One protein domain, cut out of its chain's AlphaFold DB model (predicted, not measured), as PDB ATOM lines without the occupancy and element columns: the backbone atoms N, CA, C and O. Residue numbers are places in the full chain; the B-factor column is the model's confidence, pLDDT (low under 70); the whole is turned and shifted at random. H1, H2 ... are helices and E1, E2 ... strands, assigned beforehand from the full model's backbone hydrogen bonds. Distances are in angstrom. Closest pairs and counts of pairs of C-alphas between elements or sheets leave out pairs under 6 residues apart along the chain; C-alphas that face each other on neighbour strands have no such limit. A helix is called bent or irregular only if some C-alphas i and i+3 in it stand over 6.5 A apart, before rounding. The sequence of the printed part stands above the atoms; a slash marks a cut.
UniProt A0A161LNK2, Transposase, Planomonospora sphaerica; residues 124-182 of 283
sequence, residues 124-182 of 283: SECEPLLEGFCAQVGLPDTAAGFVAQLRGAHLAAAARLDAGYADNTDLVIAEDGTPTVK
ATOM      1  N   SER A 124      68.969   3.838  -5.566       87.81
ATOM      2  CA  SER A 124      70.196   4.604  -5.303       87.81
ATOM      3  C   SER A 124      70.071   6.107  -5.565       87.81
ATOM      4  O   SER A 124      70.783   6.895  -4.950       87.81
ATOM      5  N   GLU A 125      69.197   6.516  -6.488       87.44
ATOM      6  CA  GLU A 125      68.907   7.928  -6.767       87.44
ATOM      7  C   GLU A 125      67.737   8.450  -5.917       87.44
ATOM      8  O   GLU A 125      67.686   9.638  -5.602       87.44
ATOM      9  N   CYS A 126      66.825   7.568  -5.492       86.12
ATOM     10  CA  CYS A 126      65.703   7.900  -4.610       86.12
ATOM     11  C   CYS A 126      66.133   8.174  -3.162       86.12
ATOM     12  O   CYS A 126      65.635   9.117  -2.550       86.12
ATOM     13  N   GLU A 127      67.049   7.372  -2.612       86.94
ATOM     14  CA  GLU A 127      67.503   7.458  -1.216       86.94
ATOM     15  C   GLU A 127      67.954   8.872  -0.788       86.94
ATOM     16  O   GLU A 127      67.435   9.371   0.212       86.94
ATOM     17  N   PRO A 128      68.818   9.593  -1.537       89.62
ATOM     18  CA  PRO A 128      69.219  10.950  -1.157       89.62
ATOM     19  C   PRO A 128      68.102  12.000  -1.302       89.62
ATOM     20  O   PRO A 128      68.202  13.080  -0.721       89.62
ATOM     21  N   LEU A 129      67.048  11.723  -2.077       87.88
ATOM     22  CA  LEU A 129      65.913  12.634  -2.287       87.88
ATOM     23  C   LEU A 129      64.778  12.410  -1.276       87.88
ATOM     24  O   LEU A 129      63.890  13.259  -1.148       87.88
ATOM     25  N   LEU A 130      64.805  11.286  -0.555       86.94
ATOM     26  CA  LEU A 130      63.723  10.838   0.316       86.94
ATOM     27  C   LEU A 130      63.447  11.819   1.461       86.94
ATOM     28  O   LEU A 130      62.292  12.160   1.697       86.94
ATOM     29  N   GLU A 131      64.486  12.318   2.132       86.56
ATOM     30  CA  GLU A 131      64.338  13.261   3.252       86.56
ATOM     31  C   GLU A 131      63.641  14.558   2.807       86.56
ATOM     32  O   GLU A 131      62.685  15.015   3.439       86.56
ATOM     33  N   GLY A 132      64.055  15.111   1.661       88.69
ATOM     34  CA  GLY A 132      63.445  16.309   1.080       88.69
ATOM     35  C   GLY A 132      61.988  16.089   0.663       88.69
ATOM     36  O   GLY A 132      61.136  16.946   0.906       88.69
ATOM     37  N   PHE A 133      61.681  14.922   0.092       87.56
ATOM     38  CA  PHE A 133      60.312  14.541  -0.253       87.56
ATOM     39  C   PHE A 133      59.431  14.384   0.994       87.56
ATOM     40  O   PHE A 133      58.344  14.961   1.056       87.56
ATOM     41  N   CYS A 134      59.907  13.664   2.014       89.06
ATOM     42  CA  CYS A 134      59.191  13.476   3.274       89.06
ATOM     43  C   CYS A 134      58.894  14.819   3.955       89.06
ATOM     44  O   CYS A 134      57.752  15.066   4.350       89.06
ATOM     45  N   ALA A 135      59.862  15.742   3.978       88.94
ATOM     46  CA  ALA A 135      59.659  17.093   4.493       88.94
ATOM     47  C   ALA A 135      58.594  17.881   3.706       88.94
ATOM     48  O   ALA A 135      57.766  18.567   4.306       88.94
ATOM     49  N   GLN A 136      58.573  17.771   2.372       90.81
ATOM     50  CA  GLN A 136      57.599  18.468   1.523       90.81
ATOM     51  C   GLN A 136      56.173  17.918   1.678       90.81
ATOM     52  O   GLN A 136      55.209  18.685   1.659       90.81
ATOM     53  N   VAL A 137      56.031  16.598   1.817       89.00
ATOM     54  CA  VAL A 137      54.729  15.922   1.947       89.00
ATOM     55  C   VAL A 137      54.231  15.920   3.401       89.00
ATOM     56  O   VAL A 137      53.055  15.666   3.654       89.00
ATOM     57  N   GLY A 138      55.092  16.260   4.366       86.94
ATOM     58  CA  GLY A 138      54.767  16.233   5.795       86.94
ATOM     59  C   GLY A 138      54.733  14.813   6.370       86.94
ATOM     60  O   GLY A 138      53.988  14.539   7.316       86.94
ATOM     61  N   LEU A 139      55.513  13.906   5.780       89.62
ATOM     62  CA  LEU A 139      55.684  12.533   6.238       89.62
ATOM     63  C   LEU A 139      56.972  12.401   7.064       89.62
ATOM     64  O   LEU A 139      57.942  13.113   6.805       89.62
ATOM     65  N   PRO A 140      57.011  11.490   8.045       88.44
ATOM     66  CA  PRO A 140      58.248  11.116   8.713       88.44
ATOM     67  C   PRO A 140      59.247  10.498   7.726       88.44
ATOM     68  O   PRO A 140      58.878   9.711   6.857       88.44
ATOM     69  N   ASP A 141      60.517  10.840   7.897       84.06
ATOM     70  CA  ASP A 141      61.677  10.313   7.169       84.06
ATOM     71  C   ASP A 141      62.021   8.857   7.538       84.06
ATOM     72  O   ASP A 141      62.659   8.140   6.772       84.06
ATOM     73  N   THR A 142      61.567   8.397   8.705       87.00
ATOM     74  CA  THR A 142      61.800   7.042   9.209       87.00
ATOM     75  C   THR A 142      60.585   6.138   9.024       87.00
ATOM     76  O   THR A 142      59.445   6.523   9.297       87.00
ATOM     77  N   ALA A 143      60.831   4.873   8.670       87.50
ATOM     78  CA  ALA A 143      59.782   3.857   8.541       87.50
ATOM     79  C   ALA A 143      58.953   3.701   9.832       87.50
ATOM     80  O   ALA A 143      57.724   3.640   9.790       87.50
ATOM     81  N   ALA A 144      59.612   3.702  10.997       91.62
ATOM     82  CA  ALA A 144      58.935   3.626  12.292       91.62
ATOM     83  C   ALA A 144      58.038   4.850  12.548       91.62
ATOM     84  O   ALA A 144      56.905   4.693  13.010       91.62
ATOM     85  N   GLY A 145      58.513   6.055  12.210       90.38
ATOM     86  CA  GLY A 145      57.734   7.285  12.313       90.38
ATOM     87  C   GLY A 145      56.513   7.266  11.395       90.38
ATOM     88  O   GLY A 145      55.409   7.579  11.841       90.38
ATOM     89  N   PHE A 146      56.687   6.832  10.145       90.25
ATOM     90  CA  PHE A 146      55.607   6.718   9.164       90.25
ATOM     91  C   PHE A 146      54.512   5.753   9.639       90.25
ATOM     92  O   PHE A 146      53.331   6.106   9.669       90.25
ATOM     93  N   VAL A 147      54.898   4.561  10.106       94.00
ATOM     94  CA  VAL A 147      53.956   3.576  10.657       94.00
ATOM     95  C   VAL A 147      53.244   4.122  11.897       94.00
ATOM     96  O   VAL A 147      52.034   3.936  12.037       94.00
ATOM     97  N   ALA A 148      53.957   4.810  12.792       94.69
ATOM     98  CA  ALA A 148      53.361   5.408  13.983       94.69
ATOM     99  C   ALA A 148      52.340   6.504  13.631       94.69
ATOM    100  O   ALA A 148      51.244   6.516  14.192       94.69
ATOM    101  N   GLN A 149      52.659   7.378  12.670       92.38
ATOM    102  CA  GLN A 149      51.750   8.413  12.178       92.38
ATOM    103  C   GLN A 149      50.490   7.795  11.562       92.38
ATOM    104  O   GLN A 149      49.378   8.203  11.902       92.38
ATOM    105  N   LEU A 150      50.649   6.779  10.709       94.06
ATOM    106  CA  LEU A 150      49.534   6.101  10.051       94.06
ATOM    107  C   LEU A 150      48.629   5.388  11.065       94.06
ATOM    108  O   LEU A 150      47.408   5.546  11.032       94.06
ATOM    109  N   ARG A 151      49.219   4.660  12.021       95.00
ATOM    110  CA  ARG A 151      48.476   4.034  13.126       95.00
ATOM    111  C   ARG A 151      47.733   5.076  13.956       95.00
ATOM    112  O   ARG A 151      46.556   4.884  14.245       95.00
ATOM    113  N   GLY A 152      48.385   6.186  14.295       95.69
ATOM    114  CA  GLY A 152      47.761   7.292  15.018       95.69
ATOM    115  C   GLY A 152      46.573   7.884  14.259       95.69
ATOM    116  O   GLY A 152      45.504   8.066  14.840       95.69
ATOM    117  N   ALA A 153      46.721   8.116  12.952       93.31
ATOM    118  CA  ALA A 153      45.649   8.621  12.098       93.31
ATOM    119  C   ALA A 153      44.463   7.646  12.021       93.31
ATOM    120  O   ALA A 153      43.315   8.073  12.159       93.31
ATOM    121  N   HIS A 154      44.723   6.345  11.865       94.44
ATOM    122  CA  HIS A 154      43.676   5.323  11.864       94.44
ATOM    123  C   HIS A 154      42.961   5.217  13.208       94.44
ATOM    124  O   HIS A 154      41.734   5.190  13.229       94.44
ATOM    125  N   LEU A 155      43.693   5.210  14.323       95.38
ATOM    126  CA  LEU A 155      43.097   5.160  15.660       95.38
ATOM    127  C   LEU A 155      42.278   6.417  15.959       95.38
ATOM    128  O   LEU A 155      41.182   6.318  16.500       95.38
ATOM    129  N   ALA A 156      42.756   7.597  15.558       94.31
ATOM    130  CA  ALA A 156      42.003   8.840  15.702       94.31
ATOM    131  C   ALA A 156      40.737   8.849  14.829       94.31
ATOM    132  O   ALA A 156      39.682   9.311  15.267       94.31
ATOM    133  N   ALA A 157      40.817   8.334  13.600       91.50
ATOM    134  CA  ALA A 157      39.660   8.178  12.725       91.50
ATOM    135  C   ALA A 157      38.646   7.169  13.286       91.50
ATOM    136  O   ALA A 157      37.452   7.464  13.270       91.50
ATOM    137  N   ALA A 158      39.111   6.038  13.824       90.00
ATOM    138  CA  ALA A 158      38.274   5.043  14.488       90.00
ATOM    139  C   ALA A 158      37.591   5.635  15.729       90.00
ATOM    140  O   ALA A 158      36.371   5.622  15.807       90.00
ATOM    141  N   ALA A 159      38.337   6.303  16.615       91.12
ATOM    142  CA  ALA A 159      37.770   6.958  17.793       91.12
ATOM    143  C   ALA A 159      36.728   8.032  17.430       91.12
ATOM    144  O   ALA A 159      35.707   8.171  18.101       91.12
ATOM    145  N   ARG A 160      36.952   8.789  16.345       88.44
ATOM    146  CA  ARG A 160      35.964   9.742  15.815       88.44
ATOM    147  C   ARG A 160      34.718   9.050  15.269       88.44
ATOM    148  O   ARG A 160      33.623   9.580  15.440       88.44
ATOM    149  N   LEU A 161      34.886   7.923  14.581       84.50
ATOM    150  CA  LEU A 161      33.778   7.120  14.074       84.50
ATOM    151  C   LEU A 161      32.954   6.548  15.232       84.50
ATOM    152  O   LEU A 161      31.737   6.694  15.216       84.50
ATOM    153  N   ASP A 162      33.612   5.982  16.243       85.19
ATOM    154  CA  ASP A 162      32.975   5.402  17.425       85.19
ATOM    155  C   ASP A 162      32.217   6.466  18.228       85.19
ATOM    156  O   ASP A 162      31.056   6.272  18.582       85.19
ATOM    157  N   ALA A 163      32.825   7.638  18.449       85.81
ATOM    158  CA  ALA A 163      32.158   8.760  19.111       85.81
ATOM    159  C   ALA A 163      30.937   9.262  18.320       85.81
ATOM    160  O   ALA A 163      29.921   9.621  18.911       85.81
ATOM    161  N   GLY A 164      31.025   9.274  16.986       82.12
ATOM    162  CA  GLY A 164      29.933   9.662  16.093       82.12
ATOM    163  C   GLY A 164      28.921   8.549  15.802       82.12
ATOM    164  O   GLY A 164      27.947   8.802  15.097       82.12
ATOM    165  N   TYR A 165      29.127   7.328  16.309       75.56
ATOM    166  CA  TYR A 165      28.256   6.187  16.025       75.56
ATOM    167  C   TYR A 165      26.855   6.377  16.614       75.56
ATOM    168  O   TYR A 165      25.873   6.048  15.957       75.56
ATOM    169  N   ALA A 166      26.748   6.981  17.803       73.25
ATOM    170  CA  ALA A 166      25.457   7.270  18.435       73.25
ATOM    171  C   ALA A 166      24.562   8.185  17.577       73.25
ATOM    172  O   ALA A 166      23.341   8.031  17.579       73.25
ATOM    173  N   ASP A 167      25.171   9.089  16.804       73.69
ATOM    174  CA  ASP A 167      24.477  10.010  15.899       73.69
ATOM    175  C   ASP A 167      24.307   9.429  14.479       73.69
ATOM    176  O   ASP A 167      23.595   9.993  13.640       73.69
ATOM    177  N   ASN A 168      24.962   8.305  14.167       69.06
ATOM    178  CA  ASN A 168      24.974   7.726  12.831       69.06
ATOM    179  C   ASN A 168      23.720   6.873  12.591       69.06
ATOM    180  O   ASN A 168      23.588   5.753  13.071       69.06
ATOM    181  N   THR A 169      22.788   7.397  11.798       65.50
ATOM    182  CA  THR A 169      21.540   6.692  11.442       65.50
ATOM    183  C   THR A 169      21.728   5.692  10.286       65.50
ATOM    184  O   THR A 169      20.875   4.827  10.062       65.50
ATOM    185  N   ASP A 170      22.835   5.803   9.541       68.31
ATOM    186  CA  ASP A 170      23.073   5.063   8.297       68.31
ATOM    187  C   ASP A 170      23.793   3.722   8.524       68.31
ATOM    188  O   ASP A 170      23.536   2.772   7.789       68.31
ATOM    189  N   LEU A 171      24.666   3.609   9.531       71.88
ATOM    190  CA  LEU A 171      25.389   2.374   9.859       71.88
ATOM    191  C   LEU A 171      24.812   1.755  11.134       71.88
ATOM    192  O   LEU A 171      24.920   2.343  12.204       71.88
ATOM    193  N   VAL A 172      24.234   0.558  11.026       74.38
ATOM    194  CA  VAL A 172      23.715  -0.205  12.166       74.38
ATOM    195  C   VAL A 172      24.474  -1.521  12.258       74.38
ATOM    196  O   VAL A 172      24.360  -2.374  11.376       74.38
ATOM    197  N   ILE A 173      25.233  -1.687  13.335       78.19
ATOM    198  CA  ILE A 173      25.779  -2.977  13.752       78.19
ATOM    199  C   ILE A 173      24.657  -3.690  14.509       78.19
ATOM    200  O   ILE A 173      24.201  -3.202  15.544       78.19
ATOM    201  N   ALA A 174      24.146  -4.781  13.943       74.38
ATOM    202  CA  ALA A 174      23.106  -5.584  14.581       74.38
ATOM    203  C   ALA A 174      23.676  -6.386  15.772       74.38
ATOM    204  O   ALA A 174      24.890  -6.493  15.937       74.38
ATOM    205  N   GLU A 175      22.804  -6.931  16.629       73.19
ATOM    206  CA  GLU A 175      23.206  -7.694  17.831       73.19
ATOM    207  C   GLU A 175      24.051  -8.942  17.512       73.19
ATOM    208  O   GLU A 175      24.770  -9.440  18.373       73.19
ATOM    209  N   ASP A 176      23.999  -9.425  16.268       78.94
ATOM    210  CA  ASP A 176      24.807 -10.527  15.739       78.94
ATOM    211  C   ASP A 176      26.227 -10.102  15.306       78.94
ATOM    212  O   ASP A 176      27.016 -10.941  14.877       78.94
ATOM    213  N   GLY A 177      26.563  -8.811  15.412       76.94
ATOM    214  CA  GLY A 177      27.848  -8.252  14.996       76.94
ATOM    215  C   GLY A 177      27.950  -7.948  13.499       76.94
ATOM    216  O   GLY A 177      29.011  -7.522  13.042       76.94
ATOM    217  N   THR A 178      26.873  -8.116  12.724       78.94
ATOM    218  CA  THR A 178      26.892  -7.853  11.281       78.94
ATOM    219  C   THR A 178      26.708  -6.352  11.006       78.94
ATOM    220  O   THR A 178      25.666  -5.783  11.356       78.94
ATOM    221  N   PRO A 179      27.670  -5.666  10.351       78.38
ATOM    222  CA  PRO A 179      27.506  -4.268   9.976       78.38
ATOM    223  C   PRO A 179      26.557  -4.152   8.779       78.38
ATOM    224  O   PRO A 179      26.852  -4.608   7.673       78.38
ATOM    225  N   THR A 180      25.415  -3.499   8.980       76.69
ATOM    226  CA  THR A 180      24.454  -3.206   7.913       76.69
ATOM    227  C   THR A 180      24.418  -1.707   7.637       76.69
ATOM    228  O   THR A 180      24.146  -0.890   8.516       76.69
ATOM    229  N   VAL A 181      24.708  -1.324   6.392       76.19
ATOM    230  CA  VAL A 181      24.608   0.069   5.945       76.19
ATOM    231  C   VAL A 181      23.236   0.270   5.316       76.19
ATOM    232  O   VAL A 181      22.929  -0.279   4.255       76.19
ATOM    233  N   LYS A 182      22.389   1.071   5.960       73.06
ATOM    234  CA  LYS A 182      21.136   1.529   5.366       73.06
ATOM    235  C   LYS A 182      21.450   2.462   4.205       73.06
ATOM    236  O   LYS A 182      22.403   3.237   4.223       73.06
TER     237      LYS A 182
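This is residues 124 to 182 of the 283 residues of the protein "Transposase" of Planomonospora sphaerica (UniProt A0A161LNK2). The printed part is a long thin rod with its parts strung out one after another: the long helix H2 makes the middle of the length, the shorter helix H1 sits at one end, and a small hairpin of two short strands, E1 and E2, forms a head at the other end. H1 and H2 stay apart, and H1 and the hairpin are at opposite ends of the long axis. The printed part has 59 residues, with two named helices and two named strands in the order H1, H2, E1, E2; the one sheet has the order E1 - E2 and is antiparallel, and the class is mostly helix. The whole is extended, with a radius of gyration of the C-alphas of 18.5 A and spans of 53 by 19 by 19 A.

From the first printed residue, H1, residues 124 to 137, joins by a tight link of 5 residues to H2, residues 143 to 163. The two helices are apart, with no C-alpha of the one within 8 A of the other. Every O i to N i+4 pair is within hydrogen-bond range in H2, and 6 of 10 are in H1. H1 is irregular, but only just: C-alphas 128 and 131 are 7.0 A apart. A short link of 7 residues leads from H2 to E1, residues 171 to 173, and a tight link of 5 residues leads on to E2, residues 179 to 181. E1 and E2 form a hairpin of antiparallel neighbour strands, with 156 degrees between their directions. The C-alphas of Ile 173 and Pro 179 face each other at 4.3 A. N 172 and O 180 are 2.9 A apart, and N 180 and O 172 are 2.8 A apart, both within hydrogen-bond range. H1 is apart from E1 and from E2, and H2 is apart from E2.

H1 begins at C-alpha 124, at (70.196, 4.604, -5.303), and measures 20.5 A from first to last C-alpha over 14 residues. H2 has 21 residues and measures 30.0 A, from C-alpha 143 at (59.782, 3.857, 8.541) to C-alpha 163. E1 and E2 have 3 residues each and measure 6.6 A each; E2 ends at C-alpha 181, at (24.608, 0.069, 5.945).

The two C-alphas farthest apart are those of Glu 125 and Glu 175, at 54.2 A. Residues 124 to 129, which belong to H1, stand free, and so do residues 151 to 164, of which 151 to 163 belong to H2. The printed part has no cut and no long link between its named elements. The mean pLDDT of the printed part is 84.9, and residues 168 to 170 are under 70.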